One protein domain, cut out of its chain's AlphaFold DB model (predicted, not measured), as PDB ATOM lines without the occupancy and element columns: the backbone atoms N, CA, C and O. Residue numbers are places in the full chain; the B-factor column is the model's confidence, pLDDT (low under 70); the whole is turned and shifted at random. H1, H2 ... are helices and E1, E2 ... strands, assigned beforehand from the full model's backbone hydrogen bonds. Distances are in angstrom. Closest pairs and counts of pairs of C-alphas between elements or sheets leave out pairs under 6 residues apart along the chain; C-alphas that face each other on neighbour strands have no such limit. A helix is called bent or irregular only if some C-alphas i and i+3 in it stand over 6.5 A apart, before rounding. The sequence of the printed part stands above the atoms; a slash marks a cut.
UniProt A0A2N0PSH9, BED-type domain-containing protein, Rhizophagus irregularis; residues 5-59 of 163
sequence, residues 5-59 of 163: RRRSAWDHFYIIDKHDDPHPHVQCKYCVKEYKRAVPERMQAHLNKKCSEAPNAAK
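This is residues 5 to 59 of the 163 residues of the protein "BED-type domain-containing protein" of Rhizophagus irregularis (UniProt A0A2N0PSH9). With little regular structure, this is a small hairpin of two short strands, E1 and E2, with one helix, H1, over one face of it, and most of the printed part lies outside these named elements, in loops and short runs of helix or strand. The loop around Asp 20 lies at one end of the longest axis and the last residues at the other. The printed part has 55 residues, 16 in named elements, in the order E1, E2, H1; the class is mixed and the sheet antiparallel. It is compact, with a radius of gyration of the C-alphas of 10.4 A and spans of 31 by 24 by 14 A.

Find C-alpha 13 at (78.842, 190.582, 12.570), where E1, residues 13 to 15, begins; it runs 6.5 A. E2, residues 26 to 28, runs 6.8 A. H1, residues 40 to 49, runs 14.2 A to C-alpha 49 at (89.020, 197.610, 2.985).

E1 and E2 form a hairpin, antiparallel at 153 degrees; look for N 14 and O 27, 2.8 A apart, within hydrogen-bond range. Residues 26 to 27 of E2 also pair, antiparallel, with residues 34 to 35. E2 and H1 are near each other, with 5 pairs of C-alphas within 10 A. E1 and H1 are only just apart, their closest C-alphas at 8.2 A. In H1 every O i to N i+4 pair is within hydrogen-bond range.

The C-alphas of Asp 20 and Asn 56, the two farthest apart, are 31.2 A from each other. The printed part has no cut; the link from E2 to H1 is long. Confidence is low, under 70, at residues 5 to 7.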
ATOM      1  N   ARG A   5      92.921 189.334  19.862       51.53
ATOM      2  CA  ARG A   5      92.643 189.742  18.466       51.53
ATOM      3  C   ARG A   5      91.498 188.972  17.818       51.53
ATOM      4  O   ARG A   5      90.977 189.408  16.798       51.53
ATOM      5  N   ARG A   6      91.148 187.800  18.360       50.22
ATOM      6  CA  ARG A   6      90.071 186.987  17.797       50.22
ATOM      7  C   ARG A   6      88.704 187.556  18.129       50.22
ATOM      8  O   ARG A   6      87.823 187.301  17.333       50.22
ATOM      9  N   ARG A   7      88.520 188.305  19.226       56.66
ATOM     10  CA  ARG A   7      87.187 188.785  19.637       56.66
ATOM     11  C   ARG A   7      86.694 189.997  18.839       56.66
ATOM     12  O   ARG A   7      85.519 190.022  18.507       56.66
ATOM     13  N   SER A   8      87.570 190.920  18.424       73.62
ATOM     14  CA  SER A   8      87.105 192.203  17.857       73.62
ATOM     15  C   SER A   8      86.321 192.062  16.553       73.62
ATOM     16  O   SER A   8      85.380 192.804  16.315       73.62
ATOM     17  N   ALA A   9      86.692 191.110  15.694       83.62
ATOM     18  CA  ALA A   9      86.009 190.959  14.417       83.62
ATOM     19  C   ALA A   9      84.583 190.419  14.590       83.62
ATOM     20  O   ALA A   9      83.721 190.805  13.817       83.62
ATOM     21  N   TRP A  10      84.308 189.560  15.581       88.38
ATOM     22  CA  TRP A  10      82.978 188.951  15.749       88.38
ATOM     23  C   TRP A  10      81.921 189.940  16.222       88.38
ATOM     24  O   TRP A  10      80.768 189.835  15.811       88.38
ATOM     25  N   ASP A  11      82.311 190.946  17.004       90.25
ATOM     26  CA  ASP A  11      81.388 191.949  17.548       90.25
ATOM     27  C   ASP A  11      80.714 192.795  16.454       90.25
ATOM     28  O   ASP A  11      79.682 193.430  16.680       90.25
ATOM     29  N   HIS A  12      81.258 192.771  15.238       92.00
ATOM     30  CA  HIS A  12      80.787 193.534  14.086       92.00
ATOM     31  C   HIS A  12      79.964 192.715  13.084       92.00
ATOM     32  O   HIS A  12      79.651 193.210  12.000       92.00
ATOM     33  N   PHE A  13      79.604 191.477  13.436       92.81
ATOM     34  CA  PHE A  13      78.842 190.582  12.570       92.81
ATOM     35  C   PHE A  13      77.668 189.939  13.321       92.81
ATOM     36  O   PHE A  13      77.730 189.709  14.529       92.81
ATOM     37  N   TYR A  14      76.580 189.674  12.605       93.12
ATOM     38  CA  TYR A  14      75.475 188.838  13.060       93.12
ATOM     39  C   TYR A  14      75.737 187.390  12.658       93.12
ATOM     40  O   TYR A  14      76.147 187.131  11.529       93.12
ATOM     41  N   ILE A  15      75.500 186.447  13.568       91.50
ATOM     42  CA  ILE A  15      75.523 185.013  13.264       91.50
ATOM     43  C   ILE A  15      74.128 184.643  12.761       91.50
ATOM     44  O   ILE A  15      73.169 184.730  13.527       91.50
ATOM     45  N   ILE A  16      74.024 184.290  11.477       90.31
ATOM     46  CA  ILE A  16      72.756 183.919  10.834       90.31
ATOM     47  C   ILE A  16      72.405 182.475  11.178       90.31
ATOM     48  O   ILE A  16      71.266 182.182  11.524       90.31
ATOM     49  N   ASP A  17      73.391 181.586  11.085       84.62
ATOM     50  CA  ASP A  17      73.187 180.159  11.272       84.62
ATOM     51  C   ASP A  17      73.964 179.672  12.492       84.62
ATOM     52  O   ASP A  17      75.167 179.925  12.622       84.62
ATOM     53  N   LYS A  18      73.249 179.015  13.403       70.69
ATOM     54  CA  LYS A  18      73.766 178.500  14.673       70.69
ATOM     55  C   LYS A  18      73.770 176.979  14.637       70.69
ATOM     56  O   LYS A  18      73.171 176.325  15.484       70.69
ATOM     57  N   HIS A  19      74.442 176.419  13.648       73.94
ATOM     58  CA  HIS A  19      74.972 175.076  13.797       73.94
ATOM     59  C   HIS A  19      76.208 175.145  14.699       73.94
ATOM     60  O   HIS A  19      76.892 176.173  14.718       73.94
ATOM     61  N   ASP A  20      76.509 174.077  15.446       77.44
ATOM     62  CA  ASP A  20      77.714 173.941  16.293       77.44
ATOM     63  C   ASP A  20      79.021 173.886  15.465       77.44
ATOM     64  O   ASP A  20      80.025 173.275  15.834       77.44
ATOM     65  N   ASP A  21      79.013 174.533  14.304       80.00
ATOM     66  CA  ASP A  21      80.133 174.697  13.417       80.00
ATOM     67  C   ASP A  21      81.119 175.716  13.996       80.00
ATOM     68  O   ASP A  21      80.748 176.837  14.353       80.00
ATOM     69  N   PRO A  22      82.426 175.414  13.972       79.62
ATOM     70  CA  PRO A  22      83.454 176.382  14.352       79.62
ATOM     71  C   PRO A  22      83.524 177.593  13.402       79.62
ATOM     72  O   PRO A  22      84.218 178.567  13.697       79.62
ATOM     73  N   HIS A  23      82.843 177.537  12.252       85.00
ATOM     74  CA  HIS A  23      82.822 178.591  11.236       85.00
ATOM     75  C   HIS A  23      81.385 178.839  10.747       85.00
ATOM     76  O   HIS A  23      81.086 178.508   9.595       85.00
ATOM     77  N   PRO A  24      80.510 179.418  11.586       90.31
ATOM     78  CA  PRO A  24      79.108 179.626  11.248       90.31
ATOM     79  C   PRO A  24      78.932 180.619  10.093       90.31
ATOM     80  O   PRO A  24      79.858 181.349   9.713       90.31
ATOM     81  N   HIS A  25      77.716 180.682   9.555       93.19
ATOM     82  CA  HIS A  25      77.330 181.719   8.607       93.19
ATOM     83  C   HIS A  25      77.166 183.058   9.340       93.19
ATOM     84  O   HIS A  25      76.398 183.164  10.298       93.19
ATOM     85  N   VAL A  26      77.875 184.092   8.879       93.56
ATOM     86  CA  VAL A  26      77.795 185.447   9.438       93.56
ATOM     87  C   VAL A  26      77.500 186.519   8.392       93.56
ATOM     88  O   VAL A  26      77.925 186.414   7.242       93.56
ATOM     89  N   GLN A  27      76.848 187.594   8.822       95.06
ATOM     90  CA  GLN A  27      76.575 188.801   8.040       95.06
ATOM     91  C   GLN A  27      77.192 190.022   8.709       95.06
ATOM     92  O   GLN A  27      77.202 190.128   9.933       95.06
ATOM     93  N   CYS A  28      77.731 190.945   7.922       95.00
ATOM     94  CA  CYS A  28      78.246 192.204   8.447       95.00
ATOM     95  C   CYS A  28      77.106 193.055   9.031       95.00
ATOM     96  O   CYS A  28      76.053 193.178   8.416       95.00
ATOM     97  N   LYS A  29      77.313 193.689  10.191       94.50
ATOM     98  CA  LYS A  29      76.302 194.588  10.791       94.50
ATOM     99  C   LYS A  29      76.132 195.907  10.035       94.50
ATOM    100  O   LYS A  29      75.128 196.583  10.208       94.50
ATOM    101  N   TYR A  30      77.130 196.276   9.236       93.50
ATOM    102  CA  TYR A  30      77.208 197.572   8.562       93.50
ATOM    103  C   TYR A  30      76.918 197.489   7.065       93.50
ATOM    104  O   TYR A  30      76.911 198.502   6.396       93.50
ATOM    105  N   CYS A  31      76.774 196.297   6.492       92.81
ATOM    106  CA  CYS A  31      76.416 196.168   5.082       92.81
ATOM    107  C   CYS A  31      75.772 194.808   4.831       92.81
ATOM    108  O   CYS A  31      75.934 193.879   5.614       92.81
ATOM    109  N   VAL A  32      75.140 194.638   3.674       91.88
ATOM    110  CA  VAL A  32      74.466 193.389   3.273       91.88
ATOM    111  C   VAL A  32      75.421 192.227   2.938       91.88
ATOM    112  O   VAL A  32      75.033 191.254   2.293       91.88
ATOM    113  N   LYS A  33      76.706 192.315   3.307       94.19
ATOM    114  CA  LYS A  33      77.697 191.298   2.950       94.19
ATOM    115  C   LYS A  33      77.634 190.101   3.891       94.19
ATOM    116  O   LYS A  33      77.863 190.222   5.092       94.19
ATOM    117  N   GLU A  34      77.458 188.933   3.290       94.00
ATOM    118  CA  GLU A  34      77.394 187.646   3.975       94.00
ATOM    119  C   GLU A  34      78.621 186.768   3.711       94.00
ATOM    120  O   GLU A  34      79.258 186.817   2.649       94.00
ATOM    121  N   TYR A  35      78.944 185.946   4.706       91.81
ATOM    122  CA  TYR A  35      80.055 185.009   4.722       91.81
ATOM    123  C   TYR A  35      79.570 183.650   5.211       91.81
ATOM    124  O   TYR A  35      79.470 183.420   6.413       91.81
ATOM    125  N   LYS A  36      79.371 182.715   4.274       91.00
ATOM    126  CA  LYS A  36      78.971 181.326   4.572       91.00
ATOM    127  C   LYS A  36      79.867 180.626   5.601       91.00
ATOM    128  O   LYS A  36      79.409 179.743   6.302       91.00
ATOM    129  N   ARG A  37      81.149 181.003   5.662       91.00
ATOM    130  CA  ARG A  37      82.103 180.547   6.681       91.00
ATOM    131  C   ARG A  37      82.742 181.764   7.336       91.00
ATOM    132  O   ARG A  37      83.485 182.498   6.671       91.00
ATOM    133  N   ALA A  38      82.473 181.965   8.619       89.19
ATOM    134  CA  ALA A  38      83.059 183.034   9.414       89.19
ATOM    135  C   ALA A  38      84.552 182.787   9.662       89.19
ATOM    136  O   ALA A  38      84.939 181.984  10.506       89.19
ATOM    137  N   VAL A  39      85.408 183.488   8.917       90.12
ATOM    138  CA  VAL A  39      86.858 183.496   9.142       90.12
ATOM    139  C   VAL A  39      87.245 184.881   9.662       90.12
ATOM    140  O   VAL A  39      87.153 185.840   8.887       90.12
ATOM    141  N   PRO A  40      87.723 185.012  10.917       88.69
ATOM    142  CA  PRO A  40      88.003 186.309  11.537       88.69
ATOM    143  C   PRO A  40      88.919 187.215  10.708       88.69
ATOM    144  O   PRO A  40      88.719 188.423  10.645       88.69
ATOM    145  N   GLU A  41      89.896 186.635  10.008       88.44
ATOM    146  CA  GLU A  41      90.801 187.383   9.133       88.44
ATOM    147  C   GLU A  41      90.080 188.004   7.926       88.44
ATOM    148  O   GLU A  41      90.294 189.175   7.606       88.44
ATOM    149  N   ARG A  42      89.162 187.265   7.285       91.31
ATOM    150  CA  ARG A  42      88.356 187.784   6.164       91.31
ATOM    151  C   ARG A  42      87.342 188.819   6.635       91.31
ATOM    152  O   ARG A  42      87.138 189.817   5.946       91.31
ATOM    153  N   MET A  43      86.742 188.581   7.798       91.25
ATOM    154  CA  MET A  43      85.821 189.508   8.454       91.25
ATOM    155  C   MET A  43      86.524 190.839   8.743       91.25
ATOM    156  O   MET A  43      86.046 191.895   8.338       91.25
ATOM    157  N   GLN A  44      87.724 190.794   9.328       90.62
ATOM    158  CA  GLN A  44      88.499 192.001   9.604       90.62
ATOM    159  C   GLN A  44      88.977 192.702   8.323       90.62
ATOM    160  O   GLN A  44      88.924 193.928   8.234       90.62
ATOM    161  N   ALA A  45      89.410 191.954   7.303       90.75
ATOM    162  CA  ALA A  45      89.807 192.532   6.017       90.75
ATOM    163  C   ALA A  45      88.643 193.249   5.314       90.75
ATOM    164  O   ALA A  45      88.850 194.269   4.654       90.75
ATOM    165  N   HIS A  46      87.420 192.736   5.469       93.12
ATOM    166  CA  HIS A  46      86.217 193.394   4.981       93.12
ATOM    167  C   HIS A  46      85.964 194.723   5.689       93.12
ATOM    168  O   HIS A  46      85.835 195.732   4.996       93.12
ATOM    169  N   LEU A  47      85.976 194.738   7.028       91.38
ATOM    170  CA  LEU A  47      85.817 195.966   7.816       91.38
ATOM    171  C   LEU A  47      86.845 197.031   7.414       91.38
ATOM    172  O   LEU A  47      86.500 198.198   7.268       91.38
ATOM    173  N   ASN A  48      88.094 196.622   7.173       88.31
ATOM    174  CA  ASN A  48      89.172 197.549   6.837       88.31
ATOM    175  C   ASN A  48      89.082 198.108   5.408       88.31
ATOM    176  O   ASN A  48      89.309 199.296   5.212       88.31
ATOM    177  N   LYS A  49      88.818 197.255   4.406       88.06
ATOM    178  CA  LYS A  49      89.020 197.610   2.985       88.06
ATOM    179  C   LYS A  49      87.749 197.703   2.149       88.06
ATOM    180  O   LYS A  49      87.773 198.321   1.094       88.06
ATOM    181  N   LYS A  50      86.686 196.994   2.533       89.00
ATOM    182  CA  LYS A  50      85.512 196.772   1.667       89.00
ATOM    183  C   LYS A  50      84.219 197.343   2.236       89.00
ATOM    184  O   LYS A  50      83.267 197.498   1.485       89.00
ATOM    185  N   CYS A  51      84.168 197.608   3.536       91.31
ATOM    186  CA  CYS A  51      83.000 198.170   4.192       91.31
ATOM    187  C   CYS A  51      83.170 199.684   4.349       91.31
ATOM    188  O   CYS A  51      83.938 200.141   5.196       91.31
ATOM    189  N   SER A  52      82.467 200.453   3.518       87.56
ATOM    190  CA  SER A  52      82.420 201.920   3.597       87.56
ATOM    191  C   SER A  52      81.682 202.410   4.843       87.56
ATOM    192  O   SER A  52      82.066 203.417   5.423       87.56
ATOM    193  N   GLU A  53      80.665 201.667   5.277       90.19
ATOM    194  CA  GLU A  53      79.786 202.009   6.405       90.19
ATOM    195  C   GLU A  53      80.352 201.587   7.773       90.19
ATOM    196  O   GLU A  53      79.817 201.963   8.814       90.19
ATOM    197  N   ALA A  54      81.447 200.819   7.805       88.38
ATOM    198  CA  ALA A  54      82.042 200.380   9.062       88.38
ATOM    199  C   ALA A  54      82.731 201.546   9.805       88.38
ATOM    200  O   ALA A  54      83.567 202.244   9.214       88.38
ATOM    201  N   PRO A  55      82.479 201.713  11.119       87.38
ATOM    202  CA  PRO A  55      83.114 202.747  11.922       87.38
ATOM    203  C   PRO A  55      84.619 202.493  12.048       87.38
ATOM    204  O   PRO A  55      85.077 201.350  12.091       87.38
ATOM    205  N   ASN A  56      85.406 203.561  12.183       83.44
ATOM    206  CA  ASN A  56      86.868 203.455  12.285       83.44
ATOM    207  C   ASN A  56      87.329 202.641  13.505       83.44
ATOM    208  O   ASN A  56      88.373 202.002  13.440       83.44
ATOM    209  N   ALA A  57      86.530 202.591  14.577       81.94
ATOM    210  CA  ALA A  57      86.794 201.746  15.745       81.94
ATOM    211  C   ALA A  57      86.725 200.236  15.434       81.94
ATOM    212  O   ALA A  57      87.412 199.449  16.077       81.94
ATOM    213  N   ALA A  58      85.931 199.833  14.434       82.75
ATOM    214  CA  ALA A  58      85.842 198.446  13.975       82.75
ATOM    215  C   ALA A  58      87.004 198.051  13.048       82.75
ATOM    216  O   ALA A  58      87.261 196.864  12.810       82.75
ATOM    217  N   LYS A  59      87.712 199.043  12.498       83.88
ATOM    218  CA  LYS A  59      88.852 198.831  11.608       83.88
ATOM    219  C   LYS A  59      90.100 198.558  12.443       83.88
ATOM    220  O   LYS A  59      90.394 199.236  13.423       83.88
TER     221      LYS A  59